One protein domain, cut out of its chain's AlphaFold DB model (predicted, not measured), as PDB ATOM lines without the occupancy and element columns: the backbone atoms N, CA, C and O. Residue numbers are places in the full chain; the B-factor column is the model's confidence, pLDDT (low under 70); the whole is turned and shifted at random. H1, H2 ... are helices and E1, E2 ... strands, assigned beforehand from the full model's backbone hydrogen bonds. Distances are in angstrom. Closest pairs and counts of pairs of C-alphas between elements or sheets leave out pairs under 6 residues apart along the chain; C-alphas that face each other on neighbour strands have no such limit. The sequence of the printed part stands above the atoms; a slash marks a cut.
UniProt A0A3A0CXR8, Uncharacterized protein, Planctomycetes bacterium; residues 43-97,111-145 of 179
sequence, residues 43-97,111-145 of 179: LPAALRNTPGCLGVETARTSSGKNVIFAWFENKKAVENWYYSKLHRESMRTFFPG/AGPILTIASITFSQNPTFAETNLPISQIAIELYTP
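AT A GLANCE: This is residues 43 to 97 and 111 to 145 of the 179 residues of an uncharacterized protein of Planctomycetes bacterium (UniProt A0A3A0CXR8). One twisted sheet of four strands forms a wall, with H1 and H2 over one face and the other face bare of helices. H2 stands up from the sheet near the start of E3, and H3 runs from there back along the sheet's length, well off its face. You have 90 residues printed, with three named helices and four named strands in the order H1, E1, E2, H2, H3, E3, E4. The sheet's order is E1, E2, E3, E4, all antiparallel; the class is mixed, helices and strands, in two layers, helices on one face of a sheet. The whole is compact, with a radius of gyration of the C-alphas of 13.5 A and spans of 38 by 31 by 21 A.

IN THESE COORDINATES: Find C-alpha 43 at (18.957, -10.317, 39.590); from there H1 runs through residues 43 to 48, 8.7 A. E1, residues 53 to 60, covers 21.0 A, and E2, residues 66 to 72, comes back over 19.7 A. Next read H2, residues 75 to 83, 12.3 A, and H3, residues 85 to 94, 14.0 A, ending at (11.335, -14.940, 31.196). Past the cut, E3 takes residues 114 to 122 over 25.6 A. E4, residues 135 to 143, spans 23.3 A and ends at (19.474, 6.379, 31.043).

HOW THE PARTS SIT: Begin with the hairpin E1 and E2, where N 57 and O 69 are 2.9 A apart, within hydrogen-bond range. Between E2 and E3 look at N 68 and O 118, 2.8 A. In the hairpin E3 and E4, N 117 and O 141 are 2.8 A apart. H1 is on the sheet at a height of 8.1 A, along the strands at 22 degrees to E1 on the local plane; its closest C-alphas to E1 are Arg 48 and Val 56, 6.0 A. On the same face, H2 stands up from the sheet, its line rising 43 degrees; the closest C-alphas of E2 and H2 are Phe 72 and Val 78, 6.3 A. H3 is not on the sheet; it is close to but not clearly touching H2, at a steep tilt of 58 degrees, the closest C-alphas being Trp 81 and His 87, 6.6 A. H1 and H3 are also close but not clearly touching, with C-alphas 46 and 86 closest at 7.9 A. In H1, H2 and H3 every O i to N i+4 pair is within hydrogen-bond range.

THE WHOLE: The C-alphas farthest apart are those of Ala 111 and Gln 124, 39.4 A. Residues 98 to 110 are not printed, and C-alphas 97 and 111 stand 30.8 A apart across this cut. Of the links printed whole, E3 to E4 is long, residues 123 to 134, and the others are tight. The mean pLDDT of the printed part is 93.5, and no printed residue is under 70.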
ATOM      1  N   LEU A  43      18.478 -11.226  40.631       88.88
ATOM      2  CA  LEU A  43      18.957 -10.317  39.590       88.88
ATOM      3  C   LEU A  43      19.924  -9.251  40.139       88.88
ATOM      4  O   LEU A  43      20.941  -9.011  39.486       88.88
ATOM      5  N   PRO A  44      19.684  -8.621  41.311       92.44
ATOM      6  CA  PRO A  44      20.637  -7.667  41.872       92.44
ATOM      7  C   PRO A  44      22.031  -8.255  42.110       92.44
ATOM      8  O   PRO A  44      23.022  -7.628  41.730       92.44
ATOM      9  N   ALA A  45      22.140  -9.448  42.704       91.75
ATOM     10  CA  ALA A  45      23.440 -10.084  42.924       91.75
ATOM     11  C   ALA A  45      24.139 -10.436  41.601       91.75
ATOM     12  O   ALA A  45      25.334 -10.184  41.446       91.75
ATOM     13  N   ALA A  46      23.391 -10.952  40.623       91.06
ATOM     14  CA  ALA A  46      23.891 -11.217  39.276       91.06
ATOM     15  C   ALA A  46      24.472  -9.962  38.600       91.06
ATOM     16  O   ALA A  46      25.566 -10.005  38.030       91.06
ATOM     17  N   LEU A  47      23.764  -8.834  38.694       94.75
ATOM     18  CA  LEU A  47      24.196  -7.559  38.125       94.75
ATOM     19  C   LEU A  47      25.483  -7.056  38.785       94.75
ATOM     20  O   LEU A  47      26.417  -6.703  38.072       94.75
ATOM     21  N   ARG A  48      25.592  -7.121  40.121       94.56
ATOM     22  CA  ARG A  48      26.816  -6.716  40.846       94.56
ATOM     23  C   ARG A  48      28.058  -7.488  40.405       94.56
ATOM     24  O   ARG A  48      29.149  -6.933  40.411       94.56
ATOM     25  N   ASN A  49      27.889  -8.746  40.006       93.62
ATOM     26  CA  ASN A  49      28.982  -9.599  39.540       93.62
ATOM     27  C   ASN A  49      29.315  -9.412  38.050       93.62
ATOM     28  O   ASN A  49      30.192 -10.097  37.524       93.62
ATOM     29  N   THR A  50      28.618  -8.518  37.346       95.19
ATOM     30  CA  THR A  50      28.880  -8.260  35.931       95.19
ATOM     31  C   THR A  50      30.077  -7.317  35.777       95.19
ATOM     32  O   THR A  50      30.048  -6.217  36.329       95.19
ATOM     33  N   PRO A  51      31.125  -7.688  35.014       95.94
ATOM     34  CA  PRO A  51      32.253  -6.794  34.758       95.94
ATOM     35  C   PRO A  51      31.802  -5.448  34.177       95.94
ATOM     36  O   PRO A  51      31.034  -5.406  33.216       95.94
ATOM     37  N   GLY A  52      32.282  -4.356  34.771       95.88
ATOM     38  CA  GLY A  52      31.886  -2.993  34.407       95.88
ATOM     39  C   GLY A  52      30.568  -2.517  35.037       95.88
ATOM     40  O   GLY A  52      30.164  -1.382  34.796       95.88
ATOM     41  N   CYS A  53      29.899  -3.331  35.862       96.88
ATOM     42  CA  CYS A  53      28.845  -2.845  36.750       96.88
ATOM     43  C   CYS A  53      29.479  -2.122  37.950       96.88
ATOM     44  O   CYS A  53      30.245  -2.704  38.715       96.88
ATOM     45  N   LEU A  54      29.153  -0.845  38.116       96.38
ATOM     46  CA  LEU A  54      29.712   0.055  39.125       96.38
ATOM     47  C   LEU A  54      28.940   0.036  40.445       96.38
ATOM     48  O   LEU A  54      29.479   0.400  41.487       96.38
ATOM     49  N   GLY A  55      27.674  -0.367  40.412       95.31
ATOM     50  CA  GLY A  55      26.841  -0.438  41.604       95.31
ATOM     51  C   GLY A  55      25.422  -0.861  41.274       95.31
ATOM     52  O   GLY A  55      24.941  -0.630  40.163       95.31
ATOM     53  N   VAL A  56      24.765  -1.489  42.250       96.44
ATOM     54  CA  VAL A  56      23.372  -1.920  42.131       96.44
ATOM     55  C   VAL A  56      22.602  -1.545  43.385       96.44
ATOM     56  O   VAL A  56      22.888  -2.073  44.465       96.44
ATOM     57  N   GLU A  57      21.586  -0.713  43.198       95.69
ATOM     58  CA  GLU A  57      20.616  -0.328  44.219       95.69
ATOM     59  C   GLU A  57      19.256  -0.955  43.936       95.69
ATOM     60  O   GLU A  57      18.881  -1.199  42.786       95.69
ATOM     61  N   THR A  58      18.492  -1.205  44.994       95.56
ATOM     62  CA  THR A  58      17.126  -1.721  44.878       95.56
ATOM     63  C   THR A  58      16.175  -0.879  45.697       95.56
ATOM     64  O   THR A  58      16.481  -0.527  46.833       95.56
ATOM     65  N   ALA A  59      14.997  -0.610  45.153       94.75
ATOM     66  CA  ALA A  59      13.963   0.132  45.853       94.75
ATOM     67  C   ALA A  59      12.577  -0.432  45.553       94.75
ATOM     68  O   ALA A  59      12.374  -1.201  44.610       94.75
ATOM     69  N   ARG A  60      11.599   0.011  46.339       93.25
ATOM     70  CA  ARG A  60      10.183  -0.130  46.017       93.25
ATOM     71  C   ARG A  60       9.585   1.259  45.854       93.25
ATOM     72  O   ARG A  60       9.690   2.075  46.766       93.25
ATOM     73  N   THR A  61       8.977   1.540  44.707       95.44
ATOM     74  CA  THR A  61       8.325   2.835  44.478       95.44
ATOM     75  C   THR A  61       7.025   2.930  45.274       95.44
ATOM     76  O   THR A  61       6.401   1.919  45.605       95.44
ATOM     77  N   SER A  62       6.560   4.156  45.520       93.88
ATOM     78  CA  SER A  62       5.233   4.412  46.099       93.88
ATOM     79  C   SER A  62       4.094   3.840  45.247       93.88
ATOM     80  O   SER A  62       3.068   3.439  45.783       93.88
ATOM     81  N   SER A  63       4.298   3.724  43.930       92.69
ATOM     82  CA  SER A  63       3.374   3.069  42.998       92.69
ATOM     83  C   SER A  63       3.472   1.534  43.000       92.69
ATOM     84  O   SER A  63       2.897   0.888  42.128       92.69
ATOM     85  N   GLY A  64       4.244   0.935  43.913       90.00
ATOM     86  CA  GLY A  64       4.315  -0.515  44.118       90.00
ATOM     87  C   GLY A  64       5.274  -1.286  43.206       90.00
ATOM     88  O   GLY A  64       5.246  -2.517  43.230       90.00
ATOM     89  N   LYS A  65       6.133  -0.609  42.432       95.50
ATOM     90  CA  LYS A  65       7.135  -1.269  41.578       95.50
ATOM     91  C   LYS A  65       8.342  -1.666  42.412       95.50
ATOM     92  O   LYS A  65       8.846  -0.839  43.163       95.50
ATOM     93  N   ASN A  66       8.837  -2.885  42.250       94.88
ATOM     94  CA  ASN A  66      10.192  -3.230  42.670       94.88
ATOM     95  C   ASN A  66      11.145  -2.776  41.567       94.88
ATOM     96  O   ASN A  66      10.912  -3.073  40.397       94.88
ATOM     97  N   VAL A  67      12.177  -2.026  41.929       96.81
ATOM     98  CA  VAL A  67      13.081  -1.385  40.975       96.81
ATOM     99  C   VAL A  67      14.513  -1.764  41.304       96.81
ATOM    100  O   VAL A  67      14.910  -1.722  42.467       96.81
ATOM    101  N   ILE A  68      15.271  -2.119  40.274       96.81
ATOM    102  CA  ILE A  68      16.713  -2.330  40.327       96.81
ATOM    103  C   ILE A  68      17.360  -1.221  39.508       96.81
ATOM    104  O   ILE A  68      17.026  -1.049  38.337       96.81
ATOM    105  N   PHE A  69      18.289  -0.500  40.118       97.88
ATOM    106  CA  PHE A  69      19.128   0.497  39.472       97.88
ATOM    107  C   PHE A  69      20.526  -0.094  39.345       97.88
ATOM    108  O   PHE A  69      21.183  -0.306  40.360       97.88
ATOM    109  N   ALA A  70      20.974  -0.384  38.127       97.81
ATOM    110  CA  ALA A  70      22.309  -0.909  37.863       97.81
ATOM    111  C   ALA A  70      23.103   0.088  37.027       97.81
ATOM    112  O   ALA A  70      22.725   0.418  35.902       97.81
ATOM    113  N   TRP A  71      24.207   0.564  37.582       97.62
ATOM    114  CA  TRP A  71      25.110   1.477  36.899       97.62
ATOM    115  C   TRP A  71      26.199   0.702  36.179       97.62
ATOM    116  O   TRP A  71      26.885  -0.106  36.796       97.62
ATOM    117  N   PHE A  72      26.406   0.996  34.903       97.19
ATOM    118  CA  PHE A  72      27.492   0.460  34.093       97.19
ATOM    119  C   PHE A  72      28.457   1.578  33.705       97.19
ATOM    120  O   PHE A  72      28.039   2.710  33.466       97.19
ATOM    121  N   GLU A  73      29.749   1.269  33.637       95.50
ATOM    122  CA  GLU A  73      30.795   2.260  33.347       95.50
ATOM    123  C   GLU A  73      30.724   2.864  31.940       95.50
ATOM    124  O   GLU A  73      31.169   3.994  31.744       95.50
ATOM    125  N   ASN A  74      30.189   2.124  30.965       94.94
ATOM    126  CA  ASN A  74      30.101   2.529  29.564       94.94
ATOM    127  C   ASN A  74      29.151   1.614  28.769       94.94
ATOM    128  O   ASN A  74      28.682   0.581  29.260       94.94
ATOM    129  N   LYS A  75      28.917   1.973  27.500       95.94
ATOM    130  CA  LYS A  75      28.156   1.175  26.524       95.94
ATOM    131  C   LYS A  75      28.649  -0.271  26.421       95.94
ATOM    132  O   LYS A  75      27.833  -1.188  26.472       95.94
ATOM    133  N   LYS A  76      29.964  -0.488  26.339       96.06
ATOM    134  CA  LYS A  76      30.552  -1.830  26.197       96.06
ATOM    135  C   LYS A  76      30.225  -2.734  27.388       96.06
ATOM    136  O   LYS A  76      29.947  -3.913  27.195       96.06
ATOM    137  N   ALA A  77      30.216  -2.205  28.610       96.88
ATOM    138  CA  ALA A  77      29.824  -2.961  29.797       96.88
ATOM    139  C   ALA A  77      28.349  -3.404  29.734       96.88
ATOM    140  O   ALA A  77      28.039  -4.556  30.046       96.88
ATOM    141  N   VAL A  78      27.454  -2.539  29.245       96.75
ATOM    142  CA  VAL A  78      26.042  -2.896  29.022       96.75
ATOM    143  C   VAL A  78      25.891  -3.931  27.906       96.75
ATOM    144  O   VAL A  78      25.122  -4.876  28.057       96.75
ATOM    145  N   GLU A  79      26.626  -3.806  26.800       96.06
ATOM    146  CA  GLU A  79      26.605  -4.799  25.718       96.06
ATOM    147  C   GLU A  79      27.126  -6.162  26.198       96.06
ATOM    148  O   GLU A  79      26.485  -7.187  25.960       96.06
ATOM    149  N   ASN A  80      28.233  -6.183  26.943       95.62
ATOM    150  CA  ASN A  80      28.777  -7.399  27.547       95.62
ATOM    151  C   ASN A  80      27.765  -8.064  28.485       95.62
ATOM    152  O   ASN A  80      27.582  -9.280  28.433       95.62
ATOM    153  N   TRP A  81      27.080  -7.275  29.317       95.31
ATOM    154  CA  TRP A  81      25.979  -7.764  30.141       95.31
ATOM    155  C   TRP A  81      24.845  -8.333  29.281       95.31
ATOM    156  O   TRP A  81      24.416  -9.467  29.503       95.31
ATOM    157  N   TYR A  82      24.396  -7.585  28.271       94.38
ATOM    158  CA  TYR A  82      23.276  -7.954  27.412       94.38
ATOM    159  C   TYR A  82      23.526  -9.277  26.673       94.38
ATOM    160  O   TYR A  82      22.624 -10.117  26.579       94.38
ATOM    161  N   TYR A  83      24.751  -9.484  26.190       94.00
ATOM    162  CA  TYR A  83      25.169 -10.709  25.509       94.00
ATOM    163  C   TYR A  83      25.693 -11.797  26.452       94.00
ATOM    164  O   TYR A  83      25.978 -12.907  25.997       94.00
ATOM    165  N   SER A  84      25.791 -11.530  27.755       92.69
ATOM    166  CA  SER A  84      26.242 -12.528  28.723       92.69
ATOM    167  C   SER A  84      25.315 -13.743  28.739       92.69
ATOM    168  O   SER A  84      24.094 -13.632  28.581       92.69
ATOM    169  N   LYS A  85      25.897 -14.918  29.003       90.88
ATOM    170  CA  LYS A  85      25.141 -16.164  29.172       90.88
ATOM    171  C   LYS A  85      24.007 -15.983  30.186       90.88
ATOM    172  O   LYS A  85      22.868 -16.308  29.883       90.88
ATOM    173  N   LEU A  86      24.305 -15.374  31.332       87.81
ATOM    174  CA  LEU A  86      23.345 -15.152  32.411       87.81
ATOM    175  C   LEU A  86      22.131 -14.327  31.964       87.81
ATOM    176  O   LEU A  86      20.990 -14.734  32.197       87.81
ATOM    177  N   HIS A  87      22.349 -13.199  31.280       90.56
ATOM    178  CA  HIS A  87      21.245 -12.383  30.777       90.56
ATOM    179  C   HIS A  87      20.458 -13.109  29.679       90.56
ATOM    180  O   HIS A  87      19.230 -13.106  29.700       90.56
ATOM    181  N   ARG A  88      21.135 -13.775  28.734       91.50
ATOM    182  CA  ARG A  88      20.472 -14.517  27.645       91.50
ATOM    183  C   ARG A  88      19.646 -15.700  28.156       91.50
ATOM    184  O   ARG A  88      18.543 -15.927  27.665       91.50
ATOM    185  N   GLU A  89      20.138 -16.427  29.154       89.81
ATOM    186  CA  GLU A  89      19.402 -17.513  29.813       89.81
ATOM    187  C   GLU A  89      18.189 -16.987  30.582       89.81
ATOM    188  O   GLU A  89      17.096 -17.546  30.458       89.81
ATOM    189  N   SER A  90      18.353 -15.870  31.295       88.50
ATOM    190  CA  SER A  90      17.251 -15.198  31.992       88.50
ATOM    191  C   SER A  90      16.180 -14.734  31.005       88.50
ATOM    192  O   SER A  90      15.010 -15.049  31.188       88.50
ATOM    193  N   MET A  91      16.566 -14.079  29.906       91.12
ATOM    194  CA  MET A  91      15.631 -13.621  28.875       91.12
ATOM    195  C   MET A  91      14.906 -14.773  28.185       91.12
ATOM    196  O   MET A  91      13.709 -14.666  27.964       91.12
ATOM    197  N   ARG A  92      15.575 -15.896  27.909       90.50
ATOM    198  CA  ARG A  92      14.914 -17.094  27.363       90.50
ATOM    199  C   ARG A  92      13.936 -17.728  28.354       90.50
ATOM    200  O   ARG A  92      12.937 -18.300  27.938       90.50
ATOM    201  N   THR A  93      14.225 -17.638  29.649       88.25
ATOM    202  CA  THR A  93      13.346 -18.156  30.707       88.25
ATOM    203  C   THR A  93      12.139 -17.246  30.912       88.25
ATOM    204  O   THR A  93      11.011 -17.717  31.024       88.25
ATOM    205  N   PHE A  94      12.370 -15.935  30.951       90.00
ATOM    206  CA  PHE A  94      11.335 -14.940  31.196       90.00
ATOM    207  C   PHE A  94      10.482 -14.696  29.953       90.00
ATOM    208  O   PHE A  94       9.272 -14.589  30.085       90.00
ATOM    209  N   PHE A  95      11.077 -14.661  28.763       90.56
ATOM    210  CA  PHE A  95      10.423 -14.333  27.494       90.56
ATOM    211  C   PHE A  95      10.876 -15.301  26.387       90.56
ATOM    212  O   PHE A  95      11.657 -14.928  25.509       90.56
ATOM    213  N   PRO A  96      10.413 -16.562  26.397       88.31
ATOM    214  CA  PRO A  96      10.895 -17.599  25.480       88.31
ATOM    215  C   PRO A  96      10.677 -17.284  23.990       88.31
ATOM    216  O   PRO A  96      11.400 -17.816  23.153       88.31
ATOM    217  N   GLY A  97       9.713 -16.419  23.655       86.12
ATOM    218  CA  GLY A  97       9.455 -15.960  22.285       86.12
ATOM    219  C   GLY A  97      10.215 -14.695  21.867       86.12
ATOM    220  O   GLY A  97      10.088 -14.269  20.720       86.12
ATOM    221  N   ALA A 111      29.679   7.453  25.332       89.00
ATOM    222  CA  ALA A 111      28.482   7.983  26.003       89.00
ATOM    223  C   ALA A 111      28.593   8.087  27.544       89.00
ATOM    224  O   ALA A 111      27.689   8.607  28.200       89.00
ATOM    225  N   GLY A 112      29.694   7.603  28.125       91.81
ATOM    226  CA  GLY A 112      29.936   7.590  29.560       91.81
ATOM    227  C   GLY A 112      29.083   6.545  30.282       91.81
ATOM    228  O   GLY A 112      28.612   5.589  29.656       91.81
ATOM    229  N   PRO A 113      28.896   6.697  31.603       94.81
ATOM    230  CA  PRO A 113      28.137   5.740  32.388       94.81
ATOM    231  C   PRO A 113      26.667   5.647  31.983       94.81
ATOM    232  O   PRO A 113      26.022   6.650  31.676       94.81
ATOM    233  N   ILE A 114      26.121   4.434  32.055       96.12
ATOM    234  CA  ILE A 114      24.727   4.137  31.722       96.12
ATOM    235  C   ILE A 114      24.041   3.552  32.954       96.12
ATOM    236  O   ILE A 114      24.517   2.583  33.543       96.12
ATOM    237  N   LEU A 115      22.908   4.130  33.331       97.38
ATOM    238  CA  LEU A 115      21.998   3.586  34.327       97.38
ATOM    239  C   LEU A 115      20.958   2.711  33.634       97.38
ATOM    240  O   LEU A 115      20.117   3.211  32.891       97.38
ATOM    241  N   THR A 116      20.971   1.420  33.934       97.56
ATOM    242  CA  THR A 116      19.898   0.500  33.568       97.56
ATOM    243  C   THR A 116      18.917   0.392  34.730       97.56
ATOM    244  O   THR A 116      19.305   0.049  35.849       97.56
ATOM    245  N   ILE A 117      17.640   0.658  34.470       97.81
ATOM    246  CA  ILE A 117      16.555   0.540  35.442       97.81
ATOM    247  C   ILE A 117      15.662  -0.624  35.033       97.81
ATOM    248  O   ILE A 117      14.999  -0.564  33.999       97.81
ATOM    249  N   ALA A 118      15.615  -1.669  35.856       96.12
ATOM    250  CA  ALA A 118      14.619  -2.725  35.726       96.12
ATOM    251  C   ALA A 118      13.492  -2.468  36.727       96.12
ATOM    252  O   ALA A 118      13.723  -2.503  37.935       96.12
ATOM    253  N   SER A 119      12.276  -2.215  36.247       96.56
ATOM    254  CA  SER A 119      11.096  -2.034  37.095       96.56
ATOM    255  C   SER A 119      10.116  -3.183  36.895       96.56
ATOM    256  O   SER A 119       9.809  -3.551  35.764       96.56
ATOM    257  N   ILE A 120       9.639  -3.772  37.993       94.88
ATOM    258  CA  ILE A 120       8.772  -4.953  37.988       94.88
ATOM    259  C   ILE A 120       7.599  -4.721  38.934       94.88
ATOM    260  O   ILE A 120       7.778  -4.377  40.106       94.88
ATOM    261  N   THR A 121       6.389  -4.965  38.445       95.00
ATOM    262  CA  THR A 121       5.188  -5.080  39.278       95.00
ATOM    263  C   THR A 121       4.738  -6.536  39.260       95.00
ATOM    264  O   THR A 121       4.374  -7.056  38.206       95.00
ATOM    265  N   PHE A 122       4.786  -7.202  40.414       92.00
ATOM    266  CA  PHE A 122       4.320  -8.583  40.550       92.00
ATOM    267  C   PHE A 122       2.791  -8.646  40.651       92.00
ATOM    268  O   PHE A 122       2.150  -7.739  41.186       92.00
ATOM    269  N   SER A 123       2.224  -9.739  40.158       91.62
ATOM    270  CA  SER A 123       0.811 -10.105  40.255       91.62
ATOM    271  C   SER A 123       0.681 -11.486  40.904       91.62
ATOM    272  O   SER A 123       1.674 -12.160  41.157       91.62
ATOM    273  N   GLN A 124      -0.544 -11.914  41.221       87.94
ATOM    274  CA  GLN A 124      -0.767 -13.259  41.772       87.94
ATOM    275  C   GLN A 124      -0.660 -14.351  40.699       87.94
ATOM    276  O   GLN A 124      -0.205 -15.450  40.986       87.94
ATOM    277  N   ASN A 125      -1.053 -14.030  39.465       87.44
ATOM    278  CA  ASN A 125      -1.056 -14.939  38.321       87.44
ATOM    279  C   ASN A 125      -0.338 -14.285  37.130       87.44
ATOM    280  O   ASN A 125      -0.301 -13.050  37.071       87.44
ATOM    281  N   PRO A 126       0.205 -15.065  36.177       89.69
ATOM    282  CA  PRO A 126       0.719 -14.528  34.919       89.69
ATOM    283  C   PRO A 126      -0.344 -13.701  34.189       89.69
ATOM    284  O   PRO A 126      -1.487 -14.136  34.062       89.69
ATOM    285  N   THR A 127       0.032 -12.501  33.739       91.94
ATOM    286  CA  THR A 127      -0.897 -11.550  33.091       91.94
ATOM    287  C   THR A 127      -0.668 -11.434  31.580       91.94
ATOM    288  O   THR A 127      -1.540 -10.957  30.860       91.94
ATOM    289  N   PHE A 128       0.496 -11.862  31.087       92.88
ATOM    290  CA  PHE A 128       0.931 -11.697  29.699       92.88
ATOM    291  C   PHE A 128       1.113 -13.058  29.025       92.88
ATOM    292  O   PHE A 128       1.505 -14.017  29.683       92.88
ATOM    293  N   ALA A 129       0.864 -13.148  27.717       92.06
ATOM    294  CA  ALA A 129       1.048 -14.393  26.964       92.06
ATOM    295  C   ALA A 129       2.533 -14.681  26.673       92.06
ATOM    296  O   ALA A 129       2.934 -15.821  26.449       92.06
ATOM    297  N   GLU A 130       3.359 -13.637  26.685       90.81
ATOM    298  CA  GLU A 130       4.777 -13.655  26.340       90.81
ATOM    299  C   GLU A 130       5.663 -14.201  27.469       90.81
ATOM    300  O   GLU A 130       6.836 -14.507  27.240       90.81
ATOM    301  N   THR A 131       5.129 -14.307  28.690       91.00
ATOM    302  CA  THR A 131       5.865 -14.748  29.876       91.00
ATOM    303  C   THR A 131       4.978 -15.509  30.854       91.00
ATOM    304  O   THR A 131       3.850 -15.121  31.128       91.00
ATOM    305  N   ASN A 132       5.528 -16.560  31.465       89.06
ATOM    306  CA  ASN A 132       4.878 -17.271  32.572       89.06
ATOM    307  C   ASN A 132       5.173 -16.640  33.943       89.06
ATOM    308  O   ASN A 132       4.806 -17.198  34.976       89.06
ATOM    309  N   LEU A 133       5.875 -15.504  33.982       90.25
ATOM    310  CA  LEU A 133       6.126 -14.795  35.229       90.25
ATOM    311  C   LEU A 133       4.817 -14.205  35.778       90.25
ATOM    312  O   LEU A 133       4.054 -13.601  35.020       90.25
ATOM    313  N   PRO A 134       4.564 -14.299  37.095       91.31
ATOM    314  CA  PRO A 134       3.414 -13.668  37.729       91.31
ATOM    315  C   PRO A 134       3.698 -12.170  37.917       91.31
ATOM    316  O   PRO A 134       3.983 -11.679  39.011       91.31
ATOM    317  N   ILE A 135       3.694 -11.447  36.802       92.50
ATOM    318  CA  ILE A 135       3.878 -10.000  36.736       92.50
ATOM    319  C   ILE A 135       2.708  -9.347  36.004       92.50
ATOM    320  O   ILE A 135       2.114  -9.924  35.093       92.50
ATOM    321  N   SER A 136       2.410  -8.113  36.393       94.56
ATOM    322  CA  SER A 136       1.509  -7.205  35.676       94.56
ATOM    323  C   SER A 136       2.267  -6.089  34.961       94.56
ATOM    324  O   SER A 136       1.668  -5.332  34.205       94.56
ATOM    325  N   GLN A 137       3.582  -5.976  35.182       94.56
ATOM    326  CA  GLN A 137       4.460  -5.082  34.435       94.56
ATOM    327  C   GLN A 137       5.929  -5.482  34.609       94.56
ATOM    328  O   GLN A 137       6.360  -5.820  35.712       94.56
ATOM    329  N   ILE A 138       6.704  -5.354  33.534       94.12
ATOM    330  CA  ILE A 138       8.169  -5.334  33.547       94.12
ATOM    331  C   ILE A 138       8.678  -4.353  32.490       94.12
ATOM    332  O   ILE A 138       8.078  -4.226  31.427       94.12
ATOM    333  N   ALA A 139       9.729  -3.608  32.809       95.25
ATOM    334  CA  ALA A 139      10.403  -2.701  31.891       95.25
ATOM    335  C   ALA A 139      11.895  -2.674  32.222       95.25
ATOM    336  O   ALA A 139      12.265  -2.746  33.395       95.25
ATOM    337  N   ILE A 140      12.727  -2.587  31.185       94.06
ATOM    338  CA  ILE A 140      14.172  -2.391  31.287       94.06
ATOM    339  C   ILE A 140      14.498  -1.163  30.446       94.06
ATOM    340  O   ILE A 140      14.357  -1.187  29.226       94.06
ATOM    341  N   GLU A 141      14.898  -0.092  31.111       95.69
ATOM    342  CA  GLU A 141      15.114   1.220  30.507       95.69
ATOM    343  C   GLU A 141      16.544   1.686  30.777       95.69
ATOM    344  O   GLU A 141      17.126   1.344  31.808       95.69
ATOM    345  N   LEU A 142      17.127   2.438  29.845       95.50
ATOM    346  CA  LEU A 142      18.525   2.855  29.901       95.50
ATOM    347  C   LEU A 142      18.608   4.380  29.862       95.50
ATOM    348  O   LEU A 142      18.033   5.018  28.984       95.50
ATOM    349  N   TYR A 143      19.341   4.945  30.814       95.25
ATOM    350  CA  TYR A 143      19.474   6.379  31.043       95.25
ATOM    351  C   TYR A 143      20.950   6.766  31.147       95.25
ATOM    352  O   TYR A 143      21.780   5.967  31.574       95.25
ATOM    353  N   THR A 144      21.279   8.009  30.808       91.75
ATOM    354  CA  THR A 144      22.602   8.596  31.064       91.75
ATOM    355  C   THR A 144      22.458   9.820  31.972       91.75
ATOM    356  O   THR A 144      21.453  10.534  31.869       91.75
ATOM    357  N   PRO A 145      23.409  10.081  32.887       90.19
ATOM    358  CA  PRO A 145      23.426  11.319  33.648       90.19
ATOM    359  C   PRO A 145      23.559  12.536  32.729       90.19
ATOM    360  O   PRO A 145      24.488  12.636  31.930       90.19
TER     361      PRO A 145